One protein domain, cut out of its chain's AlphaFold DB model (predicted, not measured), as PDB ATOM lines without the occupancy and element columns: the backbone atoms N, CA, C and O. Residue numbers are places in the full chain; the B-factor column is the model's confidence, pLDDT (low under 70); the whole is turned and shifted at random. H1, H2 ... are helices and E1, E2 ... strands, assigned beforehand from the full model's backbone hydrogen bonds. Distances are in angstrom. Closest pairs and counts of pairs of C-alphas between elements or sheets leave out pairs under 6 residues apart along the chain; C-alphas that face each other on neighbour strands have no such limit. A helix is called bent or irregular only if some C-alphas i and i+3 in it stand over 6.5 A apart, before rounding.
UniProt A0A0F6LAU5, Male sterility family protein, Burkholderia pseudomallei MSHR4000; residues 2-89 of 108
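What this domain is: This is residues 2 to 89 of the 108 residues of the protein "Male sterility family protein" of Burkholderia pseudomallei MSHR4000 (UniProt A0A0F6LAU5). What does the domain look like? A short ribbon of two parallel strands, E1 and E2, covers one side of H5, which is the middle one of three helices, H1, H5 and H4, set in a row. The small helices H2 and H3 lie at the H4 end, where the link of residues 41 to 50 loops round from H3 to H4. What is it made of, and how large is it? The printed part has 88 residues, mostly helix, in the order H1 E1 H2 H3 H4 H5 E2; it is compact, with a radius of gyration of the C-alphas of 13.7 A, yet elongated, spanning 45 by 26 by 20 A.

Where its parts are: Where are the strands? E1 is residues 24 to 29, 16.1 A long, and E2 is residues 83 to 88, 15.7 A long, ending with C-alpha 88 at (125.542, 128.906, 123.562). Where are the helices? H1, residues 2 to 17, begins with C-alpha 2 at (109.283, 134.962, 116.286) and is 23.0 A long, while H5, residues 63 to 76, is 20.1 A long. H2 is residues 30 to 33, H3 residues 37 to 40, and H4 residues 51 to 60, 14.9 A long and irregular, with C-alphas 53 and 56 7.9 A apart.

How they stand to each other: How do the strands pair? E1 and E2 are parallel at 24 degrees, with N 26 and O 84 at 2.9 A and N 86 and O 26 at 2.9 A, within hydrogen-bond range; with H2, H3, H4 and H5 between them they form a strand-helix-strand unit, two parallel neighbour strands joined through helices. What is beside them? The closest C-alphas of E1 and H5 are those of Ser 28 and Lys 68, 6.2 A apart. H1 touches H5 at a shallow tilt of 19 degrees, the same way, closest at the C-alphas of Lys 2 and Ser 67, 5.4 A. What does H4 touch? H4 and H5 form a helical hairpin, at a shallow tilt of 29 degrees, opposite ways; H5 touches H4 with residues 65 to 69 alone, closest at the C-alphas of Val 58 and Lys 66, 6.0 A. H4 also touches H2, at the C-alphas of Tyr 33 and Asn 54, 5.8 A, and H3, at those of Thr 40 and Gln 53, 6.9 A. Are the helix backbones in order? In H1 and H5 every O i to N i+4 pair is within hydrogen-bond range; in H4 it is 3 of 6, and H2 and H3 are too short for such a pair.

The domain as a whole: How far does it reach? The two C-alphas farthest apart, of Ala 19 and Gly 41, are 45.3 A apart. Is it unbroken and sure? The printed part has no cut and no long link; mean pLDDT of the printed part is 91.2, and residues 2 to 3 are under 70.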
ATOM      1  N   LYS A   2     108.717 135.575 117.523       58.22
ATOM      2  CA  LYS A   2     109.283 134.962 116.286       58.22
ATOM      3  C   LYS A   2     109.500 135.986 115.159       58.22
ATOM      4  O   LYS A   2     110.502 135.916 114.459       58.22
ATOM      5  N   ARG A   3     108.556 136.918 115.000       61.31
ATOM      6  CA  ARG A   3     108.595 137.969 113.976       61.31
ATOM      7  C   ARG A   3     109.713 138.982 114.251       61.31
ATOM      8  O   ARG A   3     110.581 139.153 113.409       61.31
ATOM      9  N   ASP A   4     109.771 139.506 115.473       72.81
ATOM     10  CA  ASP A   4     110.751 140.527 115.888       72.81
ATOM     11  C   ASP A   4     112.203 140.051 115.745       72.81
ATOM     12  O   ASP A   4     113.056 140.782 115.251       72.81
ATOM     13  N   ASN A   5     112.483 138.796 116.115       73.44
ATOM     14  CA  ASN A   5     113.828 138.226 116.010       73.44
ATOM     15  C   ASN A   5     114.293 138.069 114.553       73.44
ATOM     16  O   ASN A   5     115.460 138.306 114.242       73.44
ATOM     17  N   VAL A   6     113.393 137.643 113.662       77.81
ATOM     18  CA  VAL A   6     113.716 137.409 112.247       77.81
ATOM     19  C   VAL A   6     113.809 138.734 111.492       77.81
ATOM     20  O   VAL A   6     114.788 138.955 110.784       77.81
ATOM     21  N   ASP A   7     112.846 139.632 111.691       86.25
ATOM     22  CA  ASP A   7     112.838 140.950 111.051       86.25
ATOM     23  C   ASP A   7     114.010 141.809 111.559       86.25
ATOM     24  O   ASP A   7     114.709 142.452 110.772       86.25
ATOM     25  N   GLY A   8     114.304 141.741 112.863       87.12
ATOM     26  CA  GLY A   8     115.476 142.372 113.465       87.12
ATOM     27  C   GLY A   8     116.787 141.884 112.848       87.12
ATOM     28  O   GLY A   8     117.627 142.698 112.468       87.12
ATOM     29  N   LEU A   9     116.945 140.568 112.658       90.38
ATOM     30  CA  LEU A   9     118.127 140.013 111.996       90.38
ATOM     31  C   LEU A   9     118.268 140.507 110.551       90.38
ATOM     32  O   LEU A   9     119.370 140.866 110.143       90.38
ATOM     33  N   VAL A  10     117.178 140.549 109.781       90.12
ATOM     34  CA  VAL A  10     117.212 141.050 108.395       90.12
ATOM     35  C   VAL A  10     117.700 142.498 108.354       90.12
ATOM     36  O   VAL A  10     118.524 142.843 107.505       90.12
ATOM     37  N   ASN A  11     117.251 143.338 109.288       93.44
ATOM     38  CA  ASN A  11     117.713 144.721 109.381       93.44
ATOM     39  C   ASN A  11     119.201 144.814 109.746       93.44
ATOM     40  O   ASN A  11     119.931 145.593 109.131       93.44
ATOM     41  N   VAL A  12     119.679 143.981 110.675       93.62
ATOM     42  CA  VAL A  12     121.106 143.915 111.032       93.62
ATOM     43  C   VAL A  12     121.958 143.446 109.849       93.62
ATOM     44  O   VAL A  12     123.000 144.041 109.583       93.62
ATOM     45  N   ILE A  13     121.509 142.441 109.092       93.19
ATOM     46  CA  ILE A  13     122.189 141.960 107.877       93.19
ATOM     47  C   ILE A  13     122.280 143.076 106.832       93.19
ATOM     48  O   ILE A  13     123.355 143.331 106.291       93.19
ATOM     49  N   ARG A  14     121.172 143.788 106.578       93.19
ATOM     50  CA  ARG A  14     121.153 144.933 105.652       93.19
ATOM     51  C   ARG A  14     122.140 146.011 106.082       93.19
ATOM     52  O   ARG A  14     122.913 146.494 105.259       93.19
ATOM     53  N   PHE A  15     122.161 146.352 107.367       94.62
ATOM     54  CA  PHE A  15     123.117 147.308 107.913       94.62
ATOM     55  C   PHE A  15     124.571 146.828 107.772       94.62
ATOM     56  O   PHE A  15     125.447 147.608 107.388       94.62
ATOM     57  N   ALA A  16     124.843 145.552 108.047       95.06
ATOM     58  CA  ALA A  16     126.175 144.966 107.931       95.06
ATOM     59  C   ALA A  16     126.695 144.980 106.485       95.06
ATOM     60  O   ALA A  16     127.884 145.209 106.274       95.06
ATOM     61  N   ALA A  17     125.803 144.813 105.506       93.50
ATOM     62  CA  ALA A  17     126.126 144.855 104.081       93.50
ATOM     63  C   ALA A  17     126.193 146.280 103.498       93.50
ATOM     64  O   ALA A  17     126.805 146.490 102.454       93.50
ATOM     65  N   ALA A  18     125.574 147.272 104.145       94.62
ATOM     66  CA  ALA A  18     125.472 148.625 103.607       94.62
ATOM     67  C   ALA A  18     126.794 149.411 103.683       94.62
ATOM     68  O   ALA A  18     127.428 149.483 104.743       94.62
ATOM     69  N   ALA A  19     127.133 150.081 102.573       93.56
ATOM     70  CA  ALA A  19     128.299 150.947 102.340       93.56
ATOM     71  C   ALA A  19     129.670 150.259 102.474       93.56
ATOM     72  O   ALA A  19     130.449 150.244 101.529       93.56
ATOM     73  N   ARG A  20     129.952 149.664 103.636       93.25
ATOM     74  CA  ARG A  20     131.115 148.813 103.901       93.25
ATOM     75  C   ARG A  20     130.662 147.522 104.565       93.25
ATOM     76  O   ARG A  20     129.826 147.571 105.474       93.25
ATOM     77  N   VAL A  21     131.253 146.402 104.163       95.06
ATOM     78  CA  VAL A  21     131.003 145.097 104.784       95.06
ATOM     79  C   VAL A  21     131.471 145.118 106.239       95.06
ATOM     80  O   VAL A  21     132.562 145.599 106.553       95.06
ATOM     81  N   LYS A  22     130.623 144.621 107.141       95.31
ATOM     82  CA  LYS A  22     130.892 144.509 108.578       95.31
ATOM     83  C   LYS A  22     130.760 143.048 108.979       95.31
ATOM     84  O   LYS A  22     129.802 142.391 108.577       95.31
ATOM     85  N   ALA A  23     131.709 142.563 109.773       95.00
ATOM     86  CA  ALA A  23     131.591 141.244 110.371       95.00
ATOM     87  C   ALA A  23     130.374 141.202 111.306       95.00
ATOM     88  O   ALA A  23     130.111 142.158 112.040       95.00
ATOM     89  N   LEU A  24     129.638 140.095 111.267       93.81
ATOM     90  CA  LEU A  24     128.466 139.857 112.092       93.81
ATOM     91  C   LEU A  24     128.761 138.721 113.071       93.81
ATOM     92  O   LEU A  24     128.926 137.571 112.675       93.81
ATOM     93  N   SER A  25     128.782 139.048 114.359       93.56
ATOM     94  CA  SER A  25     128.838 138.065 115.442       93.56
ATOM     95  C   SER A  25     127.439 137.824 115.981       93.56
ATOM     96  O   SER A  25     126.764 138.768 116.396       93.56
ATOM     97  N   ARG A  26     126.988 136.569 115.989       90.00
ATOM     98  CA  ARG A  26     125.622 136.219 116.391       90.00
ATOM     99  C   ARG A  26     125.602 135.203 117.521       90.00
ATOM    100  O   ARG A  26     126.255 134.165 117.457       90.00
ATOM    101  N   LEU A  27     124.743 135.466 118.503       91.62
ATOM    102  CA  LEU A  27     124.402 134.511 119.551       91.62
ATOM    103  C   LEU A  27     123.192 133.660 119.152       91.62
ATOM    104  O   LEU A  27     122.059 134.136 118.979       91.62
ATOM    105  N   SER A  28     123.447 132.367 119.049       92.69
ATOM    106  CA  SER A  28     122.452 131.322 118.896       92.69
ATOM    107  C   SER A  28     122.387 130.446 120.142       92.69
ATOM    108  O   SER A  28     122.775 130.864 121.228       92.69
ATOM    109  N   THR A  29     121.866 129.234 119.998       93.88
ATOM    110  CA  THR A  29     121.730 128.274 121.085       93.88
ATOM    111  C   THR A  29     122.029 126.865 120.602       93.88
ATOM    112  O   THR A  29     121.731 126.541 119.455       93.88
ATOM    113  N   ILE A  30     122.553 126.010 121.481       94.88
ATOM    114  CA  ILE A  30     122.682 124.569 121.207       94.88
ATOM    115  C   ILE A  30     121.327 123.905 120.920       94.88
ATOM    116  O   ILE A  30     121.269 122.880 120.248       94.88
ATOM    117  N   SER A  31     120.215 124.504 121.364       94.69
ATOM    118  CA  SER A  31     118.875 123.958 121.138       94.69
ATOM    119  C   SER A  31     118.467 123.913 119.661       94.69
ATOM    120  O   SER A  31     117.489 123.245 119.350       94.69
ATOM    121  N   VAL A  32     119.202 124.550 118.733       94.75
ATOM    122  CA  VAL A  32     118.956 124.405 117.279       94.75
ATOM    123  C   VAL A  32     119.146 122.971 116.778       94.75
ATOM    124  O   VAL A  32     118.650 122.640 115.707       94.75
ATOM    125  N   TYR A  33     119.817 122.116 117.553       95.12
ATOM    126  CA  TYR A  33     119.920 120.684 117.272       95.12
ATOM    127  C   TYR A  33     118.700 119.884 117.753       95.12
ATOM    128  O   TYR A  33     118.476 118.775 117.271       95.12
ATOM    129  N   SER A  34     117.890 120.451 118.659       95.00
ATOM    130  CA  SER A  34     116.679 119.838 119.219       95.00
ATOM    131  C   SER A  34     116.903 118.364 119.628       95.00
ATOM    132  O   SER A  34     117.995 117.967 120.035       95.00
ATOM    133  N   TRP A  35     115.879 117.526 119.496       94.12
ATOM    134  CA  TRP A  35     115.923 116.075 119.690       94.12
ATOM    135  C   TRP A  35     116.469 115.326 118.466       94.12
ATOM    136  O   TRP A  35     116.086 114.185 118.209       94.12
ATOM    137  N   GLY A  36     117.365 115.959 117.705       92.62
ATOM    138  CA  GLY A  36     117.890 115.457 116.437       92.62
ATOM    139  C   GLY A  36     118.496 114.054 116.498       92.62
ATOM    140  O   GLY A  36     118.305 113.261 115.581       92.62
ATOM    141  N   HIS A  37     119.124 113.692 117.621       94.00
ATOM    142  CA  HIS A  37     119.680 112.350 117.839       94.00
ATOM    143  C   HIS A  37     118.647 111.222 117.688       94.00
ATOM    144  O   HIS A  37     119.012 110.107 117.330       94.00
ATOM    145  N   ARG A  38     117.353 111.486 117.930       93.75
ATOM    146  CA  ARG A  38     116.282 110.487 117.757       93.75
ATOM    147  C   ARG A  38     115.990 110.181 116.288       93.75
ATOM    148  O   ARG A  38     115.394 109.152 116.002       93.75
ATOM    149  N   ILE A  39     116.376 111.086 115.392       93.25
ATOM    150  CA  ILE A  39     116.192 110.975 113.943       93.25
ATOM    151  C   ILE A  39     117.483 110.467 113.300       93.25
ATOM    152  O   ILE A  39     117.454 109.558 112.480       93.25
ATOM    153  N   THR A  40     118.619 111.044 113.687       93.75
ATOM    154  CA  THR A  40     119.912 110.787 113.041       93.75
ATOM    155  C   THR A  40     120.712 109.662 113.687       93.75
ATOM    156  O   THR A  40     121.681 109.191 113.099       93.75
ATOM    157  N   GLY A  41     120.369 109.262 114.916       95.12
ATOM    158  CA  GLY A  41     121.146 108.316 115.720       95.12
ATOM    159  C   GLY A  41     122.484 108.866 116.229       95.12
ATOM    160  O   GLY A  41     123.212 108.151 116.918       95.12
ATOM    161  N   LYS A  42     122.837 110.121 115.917       94.19
ATOM    162  CA  LYS A  42     124.109 110.719 116.336       94.19
ATOM    163  C   LYS A  42     124.126 110.984 117.838       94.19
ATOM    164  O   LYS A  42     123.217 111.603 118.381       94.19
ATOM    165  N   THR A  43     125.217 110.599 118.488       93.69
ATOM    166  CA  THR A  43     125.494 110.927 119.898       93.69
ATOM    167  C   THR A  43     126.368 112.171 120.057       93.69
ATOM    168  O   THR A  43     126.432 112.741 121.143       93.69
ATOM    169  N   VAL A  44     127.018 112.615 118.977       93.69
ATOM    170  CA  VAL A  44     127.880 113.801 118.930       93.69
ATOM    171  C   VAL A  44     127.492 114.649 117.723       93.69
ATOM    172  O   VAL A  44     127.298 114.116 116.631       93.69
ATOM    173  N   MET A  45     127.407 115.962 117.932       93.25
ATOM    174  CA  MET A  45     127.198 116.961 116.887       93.25
ATOM    175  C   MET A  45     128.403 117.900 116.867       93.25
ATOM    176  O   MET A  45     128.720 118.515 117.887       93.25
ATOM    177  N   ARG A  46     129.080 117.996 115.726       94.19
ATOM    178  CA  ARG A  46     130.180 118.938 115.499       94.19
ATOM    179  C   ARG A  46     129.633 120.279 115.008       94.19
ATOM    180  O   ARG A  46     128.485 120.382 114.584       94.19
ATOM    181  N   GLU A  47     130.431 121.336 115.105       91.62
ATOM    182  CA  GLU A  47     129.988 122.685 114.718       91.62
ATOM    183  C   GLU A  47     129.797 122.841 113.201       91.62
ATOM    184  O   GLU A  47     128.965 123.646 112.777       91.62
ATOM    185  N   ASP A  48     130.525 122.041 112.419       92.62
ATOM    186  CA  ASP A  48     130.503 121.949 110.957       92.62
ATOM    187  C   ASP A  48     129.507 120.912 110.411       92.62
ATOM    188  O   ASP A  48     129.307 120.833 109.199       92.62
ATOM    189  N   ASP A  49     128.847 120.140 111.282       93.25
ATOM    190  CA  ASP A  49     127.752 119.265 110.870       93.25
ATOM    191  C   ASP A  49     126.576 120.100 110.332       93.25
ATOM    192  O   ASP A  49     126.152 121.090 110.941       93.25
ATOM    193  N   ASP A  50     125.967 119.643 109.234       92.25
ATOM    194  CA  ASP A  50     124.726 120.238 108.742       92.25
ATOM    195  C   ASP A  50     123.611 120.026 109.769       92.25
ATOM    196  O   ASP A  50     123.167 118.905 110.016       92.25
ATOM    197  N   PHE A  51     123.139 121.103 110.385       91.25
ATOM    198  CA  PHE A  51     122.092 121.035 111.397       91.25
ATOM    199  C   PHE A  51     120.684 120.837 110.812       91.25
ATOM    200  O   PHE A  51     119.749 120.619 111.586       91.25
ATOM    201  N   ASP A  52     120.518 120.815 109.482       95.19
ATOM    202  CA  ASP A  52     119.239 120.478 108.831       95.19
ATOM    203  C   ASP A  52     118.863 119.015 108.932       95.19
ATOM    204  O   ASP A  52     117.673 118.698 108.893       95.19
ATOM    205  N   GLN A  53     119.830 118.143 109.214       94.75
ATOM    206  CA  GLN A  53     119.550 116.759 109.596       94.75
ATOM    207  C   GLN A  53     118.594 116.665 110.809       94.75
ATOM    208  O   GLN A  53     117.950 115.641 111.013       94.75
ATOM    209  N   ASN A  54     118.470 117.742 111.599       94.75
ATOM    210  CA  ASN A  54     117.612 117.821 112.782       94.75
ATOM    211  C   ASN A  54     116.316 118.624 112.551       94.75
ATOM    212  O   ASN A  54     115.576 118.876 113.506       94.75
ATOM    213  N   LEU A  55     116.023 119.057 111.316       95.31
ATOM    214  CA  LEU A  55     114.907 119.963 111.019       95.31
ATOM    215  C   LEU A  55     113.551 119.416 111.487       95.31
ATOM    216  O   LEU A  55     112.731 120.176 112.007       95.31
ATOM    217  N   ASP A  56     113.308 118.115 111.352       95.56
ATOM    218  CA  ASP A  56     112.036 117.529 111.780       95.56
ATOM    219  C   ASP A  56     111.862 117.577 113.306       95.56
ATOM    220  O   ASP A  56     110.771 117.888 113.788       95.56
ATOM    221  N   ALA A  57     112.945 117.416 114.075       95.75
ATOM    222  CA  ALA A  57     112.913 117.634 115.521       95.75
ATOM    223  C   ALA A  57     112.657 119.114 115.852       95.75
ATOM    224  O   ALA A  57     111.769 119.431 116.643       95.75
ATOM    225  N   VAL A  58     113.349 120.038 115.175       96.38
ATOM    226  CA  VAL A  58     113.160 121.491 115.347       96.38
ATOM    227  C   VAL A  58     111.718 121.916 115.056       96.38
ATOM    228  O   VAL A  58     111.153 122.758 115.759       96.38
ATOM    229  N   ARG A  59     111.090 121.342 114.025       94.50
ATOM    230  CA  ARG A  59     109.689 121.604 113.656       94.50
ATOM    231  C   ARG A  59     108.704 121.175 114.740       94.50
ATOM    232  O   ARG A  59     107.686 121.855 114.904       94.50
ATOM    233  N   ALA A  60     109.016 120.120 115.486       95.25
ATOM    234  CA  ALA A  60     108.213 119.635 116.606       95.25
ATOM    235  C   ALA A  60     108.482 120.374 117.934       95.25
ATOM    236  O   ALA A  60     107.683 120.271 118.857       95.25
ATOM    237  N   ASP A  61     109.563 121.153 118.025       95.00
ATOM    238  CA  ASP A  61     109.995 121.818 119.262       95.00
ATOM    239  C   ASP A  61     109.192 123.106 119.587       95.00
ATOM    240  O   ASP A  61     108.204 123.460 118.932       95.00
ATOM    241  N   ILE A  62     109.614 123.856 120.603       93.19
ATOM    242  CA  ILE A  62     109.022 125.135 121.000       93.19
ATOM    243  C   ILE A  62     109.391 126.278 120.040       93.19
ATOM    244  O   ILE A  62     110.359 126.234 119.274       93.19
ATOM    245  N   GLY A  63     108.625 127.372 120.101       90.38
ATOM    246  CA  GLY A  63     108.798 128.528 119.214       90.38
ATOM    247  C   GLY A  63     110.180 129.194 119.287       90.38
ATOM    248  O   GLY A  63     110.661 129.702 118.273       90.38
ATOM    249  N   TYR A  64     110.836 129.157 120.452       89.81
ATOM    250  CA  TYR A  64     112.192 129.683 120.643       89.81
ATOM    251  C   TYR A  64     113.217 128.962 119.754       89.81
ATOM    252  O   TYR A  64     113.937 129.614 118.995       89.81
ATOM    253  N   VAL A  65     113.215 127.625 119.775       93.25
ATOM    254  CA  VAL A  65     114.112 126.780 118.969       93.25
ATOM    255  C   VAL A  65     113.905 127.041 117.479       93.25
ATOM    256  O   VAL A  65     114.858 127.339 116.759       93.25
ATOM    257  N   LYS A  66     112.641 127.072 117.034       93.44
ATOM    258  CA  LYS A  66     112.278 127.400 115.643       93.44
ATOM    259  C   LYS A  66     112.781 128.781 115.231       93.44
ATOM    260  O   LYS A  66     113.276 128.950 114.121       93.44
ATOM    261  N   SER A  67     112.652 129.779 116.108       91.12
ATOM    262  CA  SER A  67     113.122 131.139 115.835       91.12
ATOM    263  C   SER A  67     114.639 131.181 115.655       91.12
ATOM    264  O   SER A  67     115.106 131.827 114.721       91.12
ATOM    265  N   LYS A  68     115.405 130.500 116.517       92.50
ATOM    266  CA  LYS A  68     116.871 130.461 116.427       92.50
ATOM    267  C   LYS A  68     117.348 129.719 115.179       92.50
ATOM    268  O   LYS A  68     118.213 130.247 114.489       92.50
ATOM    269  N   TRP A  69     116.724 128.590 114.836       94.56
ATOM    270  CA  TRP A  69     117.018 127.858 113.599       94.56
ATOM    271  C   TRP A  69     116.777 128.724 112.350       94.56
ATOM    272  O   TRP A  69     117.659 128.853 111.505       94.56
ATOM    273  N   VAL A  70     115.623 129.407 112.261       92.75
ATOM    274  CA  VAL A  70     115.312 130.291 111.116       92.75
ATOM    275  C   VAL A  70     116.308 131.447 111.019       92.75
ATOM    276  O   VAL A  70     116.698 131.831 109.916       92.75
ATOM    277  N   MET A  71     116.724 132.007 112.156       90.75
ATOM    278  CA  MET A  71     117.742 133.055 112.186       90.75
ATOM    279  C   MET A  71     119.089 132.568 111.640       90.75
ATOM    280  O   MET A  71     119.696 133.300 110.865       90.75
ATOM    281  N   GLU A  72     119.545 131.360 111.998       92.31
ATOM    282  CA  GLU A  72     120.782 130.791 111.430       92.31
ATOM    283  C   GLU A  72     120.671 130.722 109.905       92.31
ATOM    284  O   GLU A  72     121.471 131.329 109.205       92.31
ATOM    285  N   LYS A  73     119.588 130.130 109.382       92.12
ATOM    286  CA  LYS A  73     119.391 129.983 107.931       92.12
ATOM    287  C   LYS A  73     119.337 131.290 107.167       92.12
ATOM    288  O   LYS A  73     119.836 131.375 106.048       92.12
ATOM    289  N   ARG A  74     118.724 132.322 107.745       90.12
ATOM    290  CA  ARG A  74     118.694 133.652 107.126       90.12
ATOM    291  C   ARG A  74     120.077 134.300 107.105       90.12
ATOM    292  O   ARG A  74     120.391 134.965 106.123       90.12
ATOM    293  N   ALA A  75     120.877 134.107 108.152       88.19
ATOM    294  CA  ALA A  75     122.241 134.619 108.214       88.19
ATOM    295  C   ALA A  75     123.181 133.852 107.270       88.19
ATOM    296  O   ALA A  75     123.912 134.487 106.518       88.19
ATOM    297  N   ASP A  76     123.095 132.522 107.226       88.50
ATOM    298  CA  ASP A  76     123.902 131.677 106.333       88.50
ATOM    299  C   ASP A  76     123.601 131.965 104.852       88.50
ATOM    300  O   ASP A  76     124.476 131.891 103.988       88.50
ATOM    301  N   ALA A  77     122.360 132.357 104.542       87.56
ATOM    302  CA  ALA A  77     121.969 132.797 103.206       87.56
ATOM    303  C   ALA A  77     122.510 134.192 102.827       87.56
ATOM    304  O   ALA A  77     122.522 134.530 101.641       87.56
ATOM    305  N   ALA A  78     122.969 135.005 103.788       86.25
ATOM    306  CA  ALA A  78     123.539 136.331 103.547       86.25
ATOM    307  C   ALA A  78     125.006 136.234 103.088       86.25
ATOM    308  O   ALA A  78     125.937 136.672 103.768       86.25
ATOM    309  N   ARG A  79     125.201 135.635 101.907       75.00
ATOM    310  CA  ARG A  79     126.514 135.440 101.274       75.00
ATOM    311  C   ARG A  79     127.290 136.764 101.209       75.00
ATOM    312  O   ARG A  79     126.740 137.789 100.819       75.00
ATOM    313  N   GLY A  80     128.576 136.720 101.560       82.69
ATOM    314  CA  GLY A  80     129.487 137.871 101.488       82.69
ATOM    315  C   GLY A  80     129.665 138.655 102.793       82.69
ATOM    316  O   GLY A  80     130.532 139.524 102.850       82.69
ATOM    317  N   LEU A  81     128.913 138.339 103.853       90.31
ATOM    318  CA  LEU A  81     129.194 138.846 105.198       90.31
ATOM    319  C   LEU A  81     130.117 137.879 105.956       90.31
ATOM    320  O   LEU A  81     129.796 136.693 106.039       90.31
ATOM    321  N   PRO A  82     131.222 138.352 106.564       94.25
ATOM    322  CA  PRO A  82     131.964 137.561 107.538       94.25
ATOM    323  C   PRO A  82     131.052 137.281 108.737       94.25
ATOM    324  O   PRO A  82     130.687 138.205 109.464       94.25
ATOM    325  N   LEU A  83     130.649 136.026 108.916       92.06
ATOM    326  CA  LEU A  83     129.705 135.605 109.948       92.06
ATOM    327  C   LEU A  83     130.402 134.674 110.938       92.06
ATOM    328  O   LEU A  83     131.051 133.712 110.537       92.06
ATOM    329  N   ILE A  84     130.206 134.928 112.229       93.12
ATOM    330  CA  ILE A  84     130.532 133.981 113.295       93.12
ATOM    331  C   ILE A  84     129.278 133.699 114.123       93.12
ATOM    332  O   ILE A  84     128.556 134.612 114.538       93.12
ATOM    333  N   THR A  85     129.005 132.416 114.347       92.50
ATOM    334  CA  THR A  85     127.870 131.943 115.140       92.50
ATOM    335  C   THR A  85     128.383 131.307 116.424       92.50
ATOM    336  O   THR A  85     129.147 130.352 116.378       92.50
ATOM    337  N   PHE A  86     127.884 131.777 117.564       94.12
ATOM    338  CA  PHE A  86     128.105 131.147 118.863       94.12
ATOM    339  C   PHE A  86     126.831 130.413 119.289       94.12
ATOM    340  O   PHE A  86     125.825 131.049 119.614       94.12
ATOM    341  N   ARG A  87     126.839 129.075 119.281       94.81
ATOM    342  CA  ARG A  87     125.727 128.256 119.794       94.81
ATOM    343  C   ARG A  87     125.921 128.038 121.293       94.81
ATOM    344  O   ARG A  87     126.601 127.113 121.712       94.81
ATOM    345  N   VAL A  88     125.339 128.920 122.104       92.81
ATOM    346  CA  VAL A  88     125.542 128.906 123.562       92.81
ATOM    347  C   VAL A  88     124.586 127.916 124.242       92.81
ATOM    348  O   VAL A  88     123.429 127.760 123.834       92.81
ATOM    349  N   GLY A  89     125.088 127.227 125.269       89.69
ATOM    350  CA  GLY A  89     124.287 126.417 126.185       89.69
ATOM    351  C   GLY A  89     123.504 127.260 127.193       89.69
ATOM    352  O   GLY A  89     123.189 128.425 126.950       89.69
TER     353      GLY A  89